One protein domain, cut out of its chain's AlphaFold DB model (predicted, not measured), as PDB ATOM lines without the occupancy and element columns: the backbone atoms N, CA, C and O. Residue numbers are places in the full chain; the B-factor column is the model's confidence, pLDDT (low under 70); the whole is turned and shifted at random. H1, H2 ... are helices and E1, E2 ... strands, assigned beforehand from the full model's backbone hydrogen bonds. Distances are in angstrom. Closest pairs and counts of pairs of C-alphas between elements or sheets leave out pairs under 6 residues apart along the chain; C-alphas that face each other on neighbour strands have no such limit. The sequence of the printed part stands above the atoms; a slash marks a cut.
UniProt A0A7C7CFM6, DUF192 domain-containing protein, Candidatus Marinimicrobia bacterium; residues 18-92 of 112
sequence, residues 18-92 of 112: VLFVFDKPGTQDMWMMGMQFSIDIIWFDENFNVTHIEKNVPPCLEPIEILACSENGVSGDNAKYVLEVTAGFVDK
ATOM      1  N   VAL A  18     -29.288  17.413  45.596       91.38
ATOM      2  CA  VAL A  18     -30.438  18.279  45.884       91.38
ATOM      3  C   VAL A  18     -31.322  18.354  44.650       91.38
ATOM      4  O   VAL A  18     -30.892  18.818  43.598       91.38
ATOM      5  N   LEU A  19     -32.569  17.899  44.786       92.25
ATOM      6  CA  LEU A  19     -33.581  17.995  43.739       92.25
ATOM      7  C   LEU A  19     -34.492  19.195  44.007       92.25
ATOM      8  O   LEU A  19     -35.218  19.229  45.001       92.25
ATOM      9  N   PHE A  20     -34.495  20.148  43.088       91.44
ATOM     10  CA  PHE A  20     -35.432  21.259  43.053       91.44
ATOM     11  C   PHE A  20     -36.642  20.872  42.211       91.44
ATOM     12  O   PHE A  20     -36.505  20.366  41.096       91.44
ATOM     13  N   VAL A  21     -37.832  21.133  42.747       92.00
ATOM     14  CA  VAL A  21     -39.112  20.876  42.084       92.00
ATOM     15  C   VAL A  21     -39.810  22.210  41.864       92.00
ATOM     16  O   VAL A  21     -40.101  22.923  42.824       92.00
ATOM     17  N   PHE A  22     -40.080  22.543  40.605       90.75
ATOM     18  CA  PHE A  22     -40.762  23.775  40.220       90.75
ATOM     19  C   PHE A  22     -42.237  23.511  39.905       90.75
ATOM     20  O   PHE A  22     -42.611  22.439  39.426       90.75
ATOM     21  N   ASP A  23     -43.084  24.518  40.128       90.56
ATOM     22  CA  ASP A  23     -44.534  24.395  39.919       90.56
ATOM     23  C   ASP A  23     -44.906  24.164  38.448       90.56
ATOM     24  O   ASP A  23     -45.885  23.482  38.143       90.56
ATOM     25  N   LYS A  24     -44.127  24.735  37.523       92.56
ATOM     26  CA  LYS A  24     -44.366  24.662  36.079       92.56
ATOM     27  C   LYS A  24     -43.061  24.477  35.300       92.56
ATOM     28  O   LYS A  24     -42.039  25.021  35.725       92.56
ATOM     29  N   PRO A  25     -43.100  23.788  34.145       94.94
ATOM     30  CA  PRO A  25     -41.987  23.781  33.206       94.94
ATOM     31  C   PRO A  25     -41.664  25.195  32.713       94.94
ATOM     32  O   PRO A  25     -42.565  26.014  32.499       94.94
ATOM     33  N   GLY A  26     -40.384  25.479  32.509       94.31
ATOM     34  CA  GLY A  26     -39.914  26.753  31.976       94.31
ATOM     35  C   GLY A  26     -38.394  26.811  31.906       94.31
ATOM     36  O   GLY A  26     -37.726  25.792  32.077       94.31
ATOM     37  N   THR A  27     -37.860  28.001  31.655       95.12
ATOM     38  CA  THR A  27     -36.436  28.291  31.854       95.12
ATOM     39  C   THR A  27     -36.171  28.347  33.354       95.12
ATOM     40  O   THR A  27     -36.757  29.184  34.044       95.12
ATOM     41  N   GLN A  28     -35.353  27.425  33.860       93.06
ATOM     42  CA  GLN A  28     -34.985  27.372  35.274       93.06
ATOM     43  C   GLN A  28     -33.531  27.798  35.438       93.06
ATOM     44  O   GLN A  28     -32.617  27.069  35.043       93.06
ATOM     45  N   ASP A  29     -33.346  28.970  36.036       90.50
ATOM     46  CA  ASP A  29     -32.035  29.539  36.328       90.50
ATOM     47  C   ASP A  29     -31.532  29.039  37.679       90.50
ATOM     48  O   ASP A  29     -32.223  29.170  38.692       90.50
ATOM     49  N   MET A  30     -30.306  28.525  37.704       87.31
ATOM     50  CA  MET A  30     -29.579  28.177  38.917       87.31
ATOM     51  C   MET A  30     -28.433  29.155  39.128       87.31
ATOM     52  O   MET A  30     -27.605  29.399  38.247       87.31
ATOM     53  N   TRP A  31     -28.404  29.742  40.319       79.38
ATOM     54  CA  TRP A  31     -27.324  30.617  40.751       79.38
ATOM     55  C   TRP A  31     -26.198  29.816  41.407       79.38
ATOM     56  O   TRP A  31     -26.430  28.801  42.052       79.38
ATOM     57  N   MET A  32     -24.976  30.329  41.302       80.38
ATOM     58  CA  MET A  32     -23.785  29.693  41.883       80.38
ATOM     59  C   MET A  32     -23.241  30.457  43.094       80.38
ATOM     60  O   MET A  32     -22.121  30.224  43.558       80.38
ATOM     61  N   MET A  33     -24.027  31.401  43.625       77.56
ATOM     62  CA  MET A  33     -23.602  32.235  44.743       77.56
ATOM     63  C   MET A  33     -23.349  31.373  45.984       77.56
ATOM     64  O   MET A  33     -24.210  30.605  46.409       77.56
ATOM     65  N   GLY A  34     -22.168  31.536  46.586       73.62
ATOM     66  CA  GLY A  34     -21.800  30.861  47.832       73.62
ATOM     67  C   GLY A  34     -21.378  29.400  47.679       73.62
ATOM     68  O   GLY A  34     -21.191  28.726  48.695       73.62
ATOM     69  N   MET A  35     -21.206  28.895  46.457       82.19
ATOM     70  CA  MET A  35     -20.747  27.525  46.238       82.19
ATOM     71  C   MET A  35     -19.273  27.349  46.636       82.19
ATOM     72  O   MET A  35     -18.464  28.239  46.389       82.19
ATOM     73  N   GLN A  36     -18.928  26.233  47.288       82.88
ATOM     74  CA  GLN A  36     -17.570  25.988  47.816       82.88
ATOM     75  C   GLN A  36     -16.787  24.918  47.038       82.88
ATOM     76  O   GLN A  36     -15.574  24.812  47.193       82.88
ATOM     77  N   PHE A  37     -17.467  24.129  46.206       86.56
ATOM     78  CA  PHE A  37     -16.889  23.070  45.379       86.56
ATOM     79  C   PHE A  37     -17.581  23.043  44.012       86.56
ATOM     80  O   PHE A  37     -18.611  23.689  43.820       86.56
ATOM     81  N   SER A  38     -16.992  22.337  43.044       90.38
ATOM     82  CA  SER A  38     -17.591  22.228  41.710       90.38
ATOM     83  C   SER A  38     -18.754  21.241  41.719       90.38
ATOM     84  O   SER A  38     -18.672  20.196  42.370       90.38
ATOM     85  N   ILE A  39     -19.806  21.532  40.961       92.56
ATOM     86  CA  ILE A  39     -20.996  20.676  40.874       92.56
ATOM     87  C   ILE A  39     -21.348  20.350  39.426       92.56
ATOM     88  O   ILE A  39     -21.009  21.098  38.509       92.56
ATOM     89  N   ASP A  40     -22.043  19.234  39.229       95.06
ATOM     90  CA  ASP A  40     -22.793  18.989  38.000       95.06
ATOM     91  C   ASP A  40     -24.265  19.342  38.264       95.06
ATOM     92  O   ASP A  40     -24.802  19.057  39.339       95.06
ATOM     93  N   ILE A  41     -24.921  19.957  37.282       95.44
ATOM     94  CA  ILE A  41     -26.332  20.345  37.350       95.44
ATOM     95  C   ILE A  41     -27.070  19.719  36.172       95.44
ATOM     96  O   ILE A  41     -26.614  19.776  35.029       95.44
ATOM     97  N   ILE A  42     -28.209  19.090  36.452       97.44
ATOM     98  CA  ILE A  42     -28.995  18.361  35.457       97.44
ATOM     99  C   ILE A  42     -30.435  18.863  35.501       97.44
ATOM    100  O   ILE A  42     -31.072  18.839  36.551       97.44
ATOM    101  N   TRP A  43     -30.961  19.288  34.356       97.81
ATOM    102  CA  TRP A  43     -32.337  19.747  34.205       97.81
ATOM    103  C   TRP A  43     -33.193  18.647  33.591       97.81
ATOM    104  O   TRP A  43     -32.753  17.956  32.669       97.81
ATOM    105  N   PHE A  44     -34.431  18.522  34.071       97.81
ATOM    106  CA  PHE A  44     -35.399  17.559  33.558       97.81
ATOM    107  C   PHE A  44     -36.748  18.205  33.242       97.81
ATOM    108  O   PHE A  44     -37.216  19.087  33.973       97.81
ATOM    109  N   ASP A  45     -37.399  17.716  32.187       96.75
ATOM    110  CA  ASP A  45     -38.761  18.099  31.815       96.75
ATOM    111  C   ASP A  45     -39.817  17.519  32.775       96.75
ATOM    112  O   ASP A  45     -39.516  16.803  33.731       96.75
ATOM    113  N   GLU A  46     -41.095  17.822  32.531       95.94
ATOM    114  CA  GLU A  46     -42.210  17.299  33.336       95.94
ATOM    115  C   GLU A  46     -42.337  15.765  33.315       95.94
ATOM    116  O   GLU A  46     -42.932  15.189  34.225       95.94
ATOM    117  N   ASN A  47     -41.759  15.108  32.310       95.69
ATOM    118  CA  ASN A  47     -41.741  13.658  32.153       95.69
ATOM    119  C   ASN A  47     -40.421  13.035  32.637       95.69
ATOM    120  O   ASN A  47     -40.180  11.860  32.366       95.69
ATOM    121  N   PHE A  48     -39.588  13.800  33.349       96.56
ATOM    122  CA  PHE A  48     -38.291  13.384  33.879       96.56
ATOM    123  C   PHE A  48     -37.214  13.051  32.833       96.56
ATOM    124  O   PHE A  48     -36.213  12.411  33.165       96.56
ATOM    125  N   ASN A  49     -37.363  13.506  31.589       97.69
ATOM    126  CA  ASN A  49     -36.299  13.403  30.589       97.69
ATOM    127  C   ASN A  49     -35.286  14.524  30.790       97.69
ATOM    128  O   ASN A  49     -35.675  15.660  31.060       97.69
ATOM    129  N   VAL A  50     -34.002  14.225  30.602       97.88
ATOM    130  CA  VAL A  50     -32.948  15.244  30.628       97.88
ATOM    131  C   VAL A  50     -33.175  16.266  29.510       97.88
ATOM    132  O   VAL A  50     -33.265  15.901  28.340       97.88
ATOM    133  N   THR A  51     -33.228  17.551  29.863       97.25
ATOM    134  CA  THR A  51     -33.301  18.658  28.893       97.25
ATOM    135  C   THR A  51     -31.978  19.389  28.738       97.25
ATOM    136  O   THR A  51     -31.670  19.855  27.644       97.25
ATOM    137  N   HIS A  52     -31.188  19.476  29.811       97.38
ATOM    138  CA  HIS A  52     -29.877  20.121  29.811       97.38
ATOM    139  C   HIS A  52     -28.965  19.496  30.868       97.38
ATOM    140  O   HIS A  52     -29.437  19.012  31.900       97.38
ATOM    141  N   ILE A  53     -27.659  19.516  30.615       96.88
ATOM    142  CA  ILE A  53     -26.631  19.108  31.574       96.88
ATOM    143  C   ILE A  53     -25.527  20.154  31.539       96.88
ATOM    144  O   ILE A  53     -24.939  20.395  30.487       96.88
ATOM    145  N   GLU A  54     -25.189  20.684  32.707       95.12
ATOM    146  CA  GLU A  54     -24.007  21.508  32.908       95.12
ATOM    147  C   GLU A  54     -23.034  20.758  33.821       95.12
ATOM    148  O   GLU A  54     -23.410  20.288  34.894       95.12
ATOM    149  N   LYS A  55     -21.781  20.603  33.389       94.69
ATOM    150  CA  LYS A  55     -20.779  19.801  34.104       94.69
ATOM    151  C   LYS A  55     -19.681  20.672  34.686       94.69
ATOM    152  O   LYS A  55     -19.235  21.604  34.023       94.69
ATOM    153  N   ASN A  56     -19.145  20.265  35.835       91.56
ATOM    154  CA  ASN A  56     -18.005  20.908  36.490       91.56
ATOM    155  C   ASN A  56     -18.186  22.429  36.625       91.56
ATOM    156  O   ASN A  56     -17.253  23.189  36.364       91.56
ATOM    157  N   VAL A  57     -19.387  22.869  37.006       88.88
ATOM    158  CA  VAL A  57     -19.666  24.282  37.259       88.88
ATOM    159  C   VAL A  57     -18.790  24.719  38.437       88.88
ATOM    160  O   VAL A  57     -18.949  24.163  39.528       88.88
ATOM    161  N   PRO A  58     -17.834  25.647  38.242       85.00
ATOM    162  CA  PRO A  58     -16.858  25.986  39.268       85.00
ATOM    163  C   PRO A  58     -17.484  26.833  40.387       85.00
ATOM    164  O   PRO A  58     -18.455  27.558  40.149       85.00
ATOM    165  N   PRO A  59     -16.923  26.794  41.609       81.69
ATOM    166  CA  PRO A  59     -17.328  27.706  42.667       81.69
ATOM    167  C   PRO A  59     -16.884  29.136  42.344       81.69
ATOM    168  O   PRO A  59     -15.807  29.359  41.794       81.69
ATOM    169  N   CYS A  60     -17.697  30.112  42.738       75.44
ATOM    170  CA  CYS A  60     -17.404  31.529  42.542       75.44
ATOM    171  C   CYS A  60     -16.778  32.084  43.822       75.44
ATOM    172  O   CYS A  60     -17.497  32.464  44.752       75.44
ATOM    173  N   LEU A  61     -15.446  32.053  43.900       70.12
ATOM    174  CA  LEU A  61     -14.705  32.323  45.136       70.12
ATOM    175  C   LEU A  61     -14.107  33.731  45.162       70.12
ATOM    176  O   LEU A  61     -14.055  34.351  46.225       70.12
ATOM    177  N   GLU A  62     -13.693  34.261  44.010       69.25
ATOM    178  CA  GLU A  62     -13.082  35.586  43.937       69.25
ATOM    179  C   GLU A  62     -14.130  36.711  43.831       69.25
ATOM    180  O   GLU A  62     -15.181  36.530  43.219       69.25
ATOM    181  N   PRO A  63     -13.868  37.930  44.343       65.56
ATOM    182  CA  PRO A  63     -14.837  39.036  44.324       65.56
ATOM    183  C   PRO A  63     -15.374  39.405  42.930       65.56
ATOM    184  O   PRO A  63     -16.538  39.774  42.786       65.56
ATOM    185  N   ILE A  64     -14.527  39.296  41.901       65.12
ATOM    186  CA  ILE A  64     -14.912  39.501  40.496       65.12
ATOM    187  C   ILE A  64     -15.810  38.362  39.997       65.12
ATOM    188  O   ILE A  64     -16.773  38.614  39.276       65.12
ATOM    189  N   GLU A  65     -15.533  37.129  40.415       64.88
ATOM    190  CA  GLU A  65     -16.334  35.952  40.072       64.88
ATOM    191  C   GLU A  65     -17.678  35.969  40.795       64.88
ATOM    192  O   GLU A  65     -18.681  35.596  40.214       64.88
ATOM    193  N   ILE A  66     -17.742  36.469  42.031       65.00
ATOM    194  CA  ILE A  66     -18.998  36.613  42.778       65.00
ATOM    195  C   ILE A  66     -19.955  37.570  42.055       65.00
ATOM    196  O   ILE A  66     -21.141  37.266  41.932       65.00
ATOM    197  N   LEU A  67     -19.452  38.698  41.544       62.50
ATOM    198  CA  LEU A  67     -20.244  39.612  40.712       62.50
ATOM    199  C   LEU A  67     -20.669  38.930  39.407       62.50
ATOM    200  O   LEU A  67     -21.849  38.945  39.068       62.50
ATOM    201  N   ALA A  68     -19.734  38.263  38.728       61.72
ATOM    202  CA  ALA A  68     -20.019  37.567  37.479       61.72
ATOM    203  C   ALA A  68     -21.023  36.417  37.651       61.72
ATOM    204  O   ALA A  68     -21.878  36.261  36.796       61.72
ATOM    205  N   CYS A  69     -20.983  35.648  38.737       64.81
ATOM    206  CA  CYS A  69     -21.911  34.545  39.006       64.81
ATOM    207  C   CYS A  69     -23.257  35.008  39.559       64.81
ATOM    208  O   CYS A  69     -24.259  34.310  39.418       64.81
ATOM    209  N   SER A  70     -23.295  36.183  40.194       60.50
ATOM    210  CA  SER A  70     -24.554  36.845  40.535       60.50
ATOM    211  C   SER A  70     -25.288  37.339  39.285       60.50
ATOM    212  O   SER A  70     -26.505  37.501  39.336       60.50
ATOM    213  N   GLU A  71     -24.563  37.598  38.192       56.97
ATOM    214  CA  GLU A  71     -25.120  38.029  36.904       56.97
ATOM    215  C   GLU A  71     -25.271  36.876  35.893       56.97
ATOM    216  O   GLU A  71     -26.165  36.924  35.052       56.97
ATOM    217  N   ASN A  72     -24.445  35.830  35.992       59.75
ATOM    218  CA  ASN A  72     -24.380  34.693  35.074       59.75
ATOM    219  C   ASN A  72     -24.571  33.385  35.853       59.75
ATOM    220  O   ASN A  72     -23.610  32.718  36.242       59.75
ATOM    221  N   GLY A  73     -25.832  33.042  36.111       72.56
ATOM    222  CA  GLY A  73     -26.205  31.680  36.483       72.56
ATOM    223  C   GLY A  73     -26.131  30.735  35.283       72.56
ATOM    224  O   GLY A  73     -25.863  31.147  34.154       72.56
ATOM    225  N   VAL A  74     -26.404  29.461  35.531       86.69
ATOM    226  CA  VAL A  74     -26.602  28.461  34.476       86.69
ATOM    227  C   VAL A  74     -28.090  28.179  34.352       86.69
ATOM    228  O   VAL A  74     -28.809  28.152  35.352       86.69
ATOM    229  N   SER A  75     -28.571  28.014  33.127       90.12
ATOM    230  CA  SER A  75     -29.996  27.872  32.859       90.12
ATOM    231  C   SER A  75     -30.268  26.698  31.934       90.12
ATOM    232  O   SER A  75     -29.476  26.364  31.055       90.12
ATOM    233  N   GLY A  76     -31.410  26.062  32.164       91.00
ATOM    234  CA  GLY A  76     -31.936  25.000  31.321       91.00
ATOM    235  C   GLY A  76     -33.380  25.299  30.954       91.00
ATOM    236  O   GLY A  76     -34.191  25.656  31.814       91.00
ATOM    237  N   ASP A  77     -33.697  25.154  29.671       93.81
ATOM    238  CA  ASP A  77     -35.041  25.358  29.143       93.81
ATOM    239  C   ASP A  77     -35.918  24.111  29.294       93.81
ATOM    240  O   ASP A  77     -35.444  22.977  29.413       93.81
ATOM    241  N   ASN A  78     -37.235  24.341  29.257       95.44
ATOM    242  CA  ASN A  78     -38.269  23.308  29.354       95.44
ATOM    243  C   ASN A  78     -38.117  22.394  30.588       95.44
ATOM    244  O   ASN A  78     -38.473  21.218  30.552       95.44
ATOM    245  N   ALA A  79     -37.595  22.938  31.686       96.56
ATOM    246  CA  ALA A  79     -37.296  22.185  32.888       96.56
ATOM    247  C   ALA A  79     -38.347  22.427  33.978       96.56
ATOM    248  O   ALA A  79     -38.776  23.558  34.233       96.56
ATOM    249  N   LYS A  80     -38.762  21.345  34.636       94.94
ATOM    250  CA  LYS A  80     -39.602  21.345  35.843       94.94
ATOM    251  C   LYS A  80     -38.834  20.850  37.068       94.94
ATOM    252  O   LYS A  80     -39.219  21.156  38.196       94.94
ATOM    253  N   TYR A  81     -37.751  20.114  36.846       95.12
ATOM    254  CA  TYR A  81     -36.884  19.606  37.897       95.12
ATOM    255  C   TYR A  81     -35.441  19.972  37.601       95.12
ATOM    256  O   TYR A  81     -35.028  19.987  36.442       95.12
ATOM    257  N   VAL A  82     -34.677  20.234  38.655       95.81
ATOM    258  CA  VAL A  82     -33.235  20.462  38.557       95.81
ATOM    259  C   VAL A  82     -32.541  19.685  39.660       95.81
ATOM    260  O   VAL A  82     -32.985  19.722  40.804       95.81
ATOM    261  N   LEU A  83     -31.486  18.955  39.323       95.38
ATOM    262  CA  LEU A  83     -30.697  18.156  40.250       95.38
ATOM    263  C   LEU A  83     -29.281  18.722  40.335       95.38
ATOM    264  O   LEU A  83     -28.562  18.724  39.338       95.38
ATOM    265  N   GLU A  84     -28.886  19.154  41.528       94.62
ATOM    266  CA  GLU A  84     -27.505  19.499  41.867       94.62
ATOM    267  C   GLU A  84     -26.816  18.297  42.526       94.62
ATOM    268  O   GLU A  84     -27.333  17.719  43.490       94.62
ATOM    269  N   VAL A  85     -25.635  17.936  42.028       94.88
ATOM    270  CA  VAL A  85     -24.805  16.828  42.529       94.88
ATOM    271  C   VAL A  85     -23.325  17.201  42.475       94.88
ATOM    272  O   VAL A  85     -22.920  18.118  41.765       94.88
ATOM    273  N   THR A  86     -22.491  16.476  43.213       94.44
ATOM    274  CA  THR A  86     -21.031  16.661  43.186       94.44
ATOM    275  C   THR A  86     -20.461  16.491  41.775       94.44
ATOM    276  O   THR A  86     -20.880  15.597  41.037       94.44
ATOM    277  N   ALA A  87     -19.486  17.328  41.406       94.75
ATOM    278  CA  ALA A  87     -18.851  17.273  40.092       94.75
ATOM    279  C   ALA A  87     -18.301  15.878  39.742       94.75
ATOM    280  O   ALA A  87     -17.791  15.123  40.580       94.75
ATOM    281  N   GLY A  88     -18.413  15.527  38.462       95.88
ATOM    282  CA  GLY A  88     -18.025  14.219  37.943       95.88
ATOM    283  C   GLY A  88     -19.071  13.125  38.167       95.88
ATOM    284  O   GLY A  88     -18.852  11.994  37.733       95.88
ATOM    285  N   PHE A  89     -20.213  13.432  38.792       97.06
ATOM    286  CA  PHE A  89     -21.353  12.516  38.882       97.06
ATOM    287  C   PHE A  89     -21.833  12.105  37.486       97.06
ATOM    288  O   PHE A  89     -22.022  10.915  37.225       97.06
ATOM    289  N   VAL A  90     -21.964  13.074  36.573       97.50
ATOM    290  CA  VAL A  90     -22.436  12.839  35.199       97.50
ATOM    291  C   VAL A  90     -21.542  11.832  34.482       97.50
ATOM    292  O   VAL A  90     -22.040  10.878  33.886       97.50
ATOM    293  N   ASP A  91     -20.223  11.999  34.586       97.69
ATOM    294  CA  ASP A  91     -19.257  11.099  33.947       97.69
ATOM    295  C   ASP A  91     -19.213   9.731  34.621       97.69
ATOM    296  O   ASP A  91     -19.193   8.700  33.949       97.69
ATOM    297  N   LYS A  92     -19.235   9.707  35.956       96.81
ATOM    298  CA  LYS A  92     -19.160   8.474  36.741       96.81
ATOM    299  C   LYS A  92     -20.319   7.525  36.456       96.81
ATOM    300  O   LYS A  92     -20.108   6.313  36.413       96.81
TER     301      LYS A  92
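AT A GLANCE: This is residues 18 to 92 of the 112 residues of the protein "DUF192 domain-containing protein" of Candidatus Marinimicrobia bacterium (UniProt A0A7C7CFM6). One twisted sheet of four strands folds over on itself: the paired strands E1 and E4 both bend sharply, and the part of E4 around Gly 76 comes back close to E3. H1 lies off the sheet at one end of the longest axis, and the short H2 only grazes the sheet. The printed part has 75 residues, with elements in the order E1, E2, E3, H1, E4, H2; the sheet runs E1, E4, E2, E3, antiparallel throughout, and the class is mixed, helices and strands. The whole is compact, with a radius of gyration of the C-alphas of 12.4 A, and its spans of 38 by 28 by 16 A make it only just flat.

IN THESE COORDINATES: Find C-alpha 18 at (-30.438, 18.279, 45.884), where E1, residues 18 to 30, begins; it bends by 148 degrees at residue 27, and its ends are 12.1 A apart. E2, residues 39 to 44, covers 16.5 A, and E3, residues 50 to 57, covers 17.4 A. Look next at C-alpha 63, (-14.837, 39.036, 44.324), for the beginning of H1, residues 63 to 71, 12.7 A long. E4, residues 74 to 86, bends by 142 degrees at residue 78 and measures 15.7 A from first to last C-alpha. H2, residues 89 to 92, covers 5.1 A and ends at C-alpha 92, (-19.160, 8.474, 36.741).

HOW THE PARTS SIT: Start at edge strand E1, antiparallel to E4 at 170 degrees: N 20 and O 82 are 2.8 A apart, and beyond the bend of E1, N 30 and O 74 are 2.8 A apart. E4 is antiparallel to E2 at 146 degrees, with N 42 and O 83 at 2.9 A. E2 and E3 form a hairpin at 171 degrees, with N 41 and O 54 at 2.8 A. The closest C-alphas of E3 and E4 are those of His 52 and Gly 76, 5.5 A apart. E3, H1 and E4 make a split strand-helix-strand unit, two strands running the same way with E2 between them in the sheet; its crossover is right-handed. H1 is not on the sheet and is apart from H2. H2 is on the sheet but only grazes it, with residues 89 to 91; its closest C-alphas to E2 are Phe 89 and Asp 40, 6.7 A apart. In H1 every O i to N i+4 pair is within hydrogen-bond range; H2 is too short for such a pair.

THE WHOLE: Look for the two C-alphas farthest apart at Asn 47 and Pro 63, 38.9 A. The printed part has no cut and no long link; the link from E1 to E2 is short, the others tight. The mean pLDDT of the printed part is 87.3, and residues 62 to 72 are under 70.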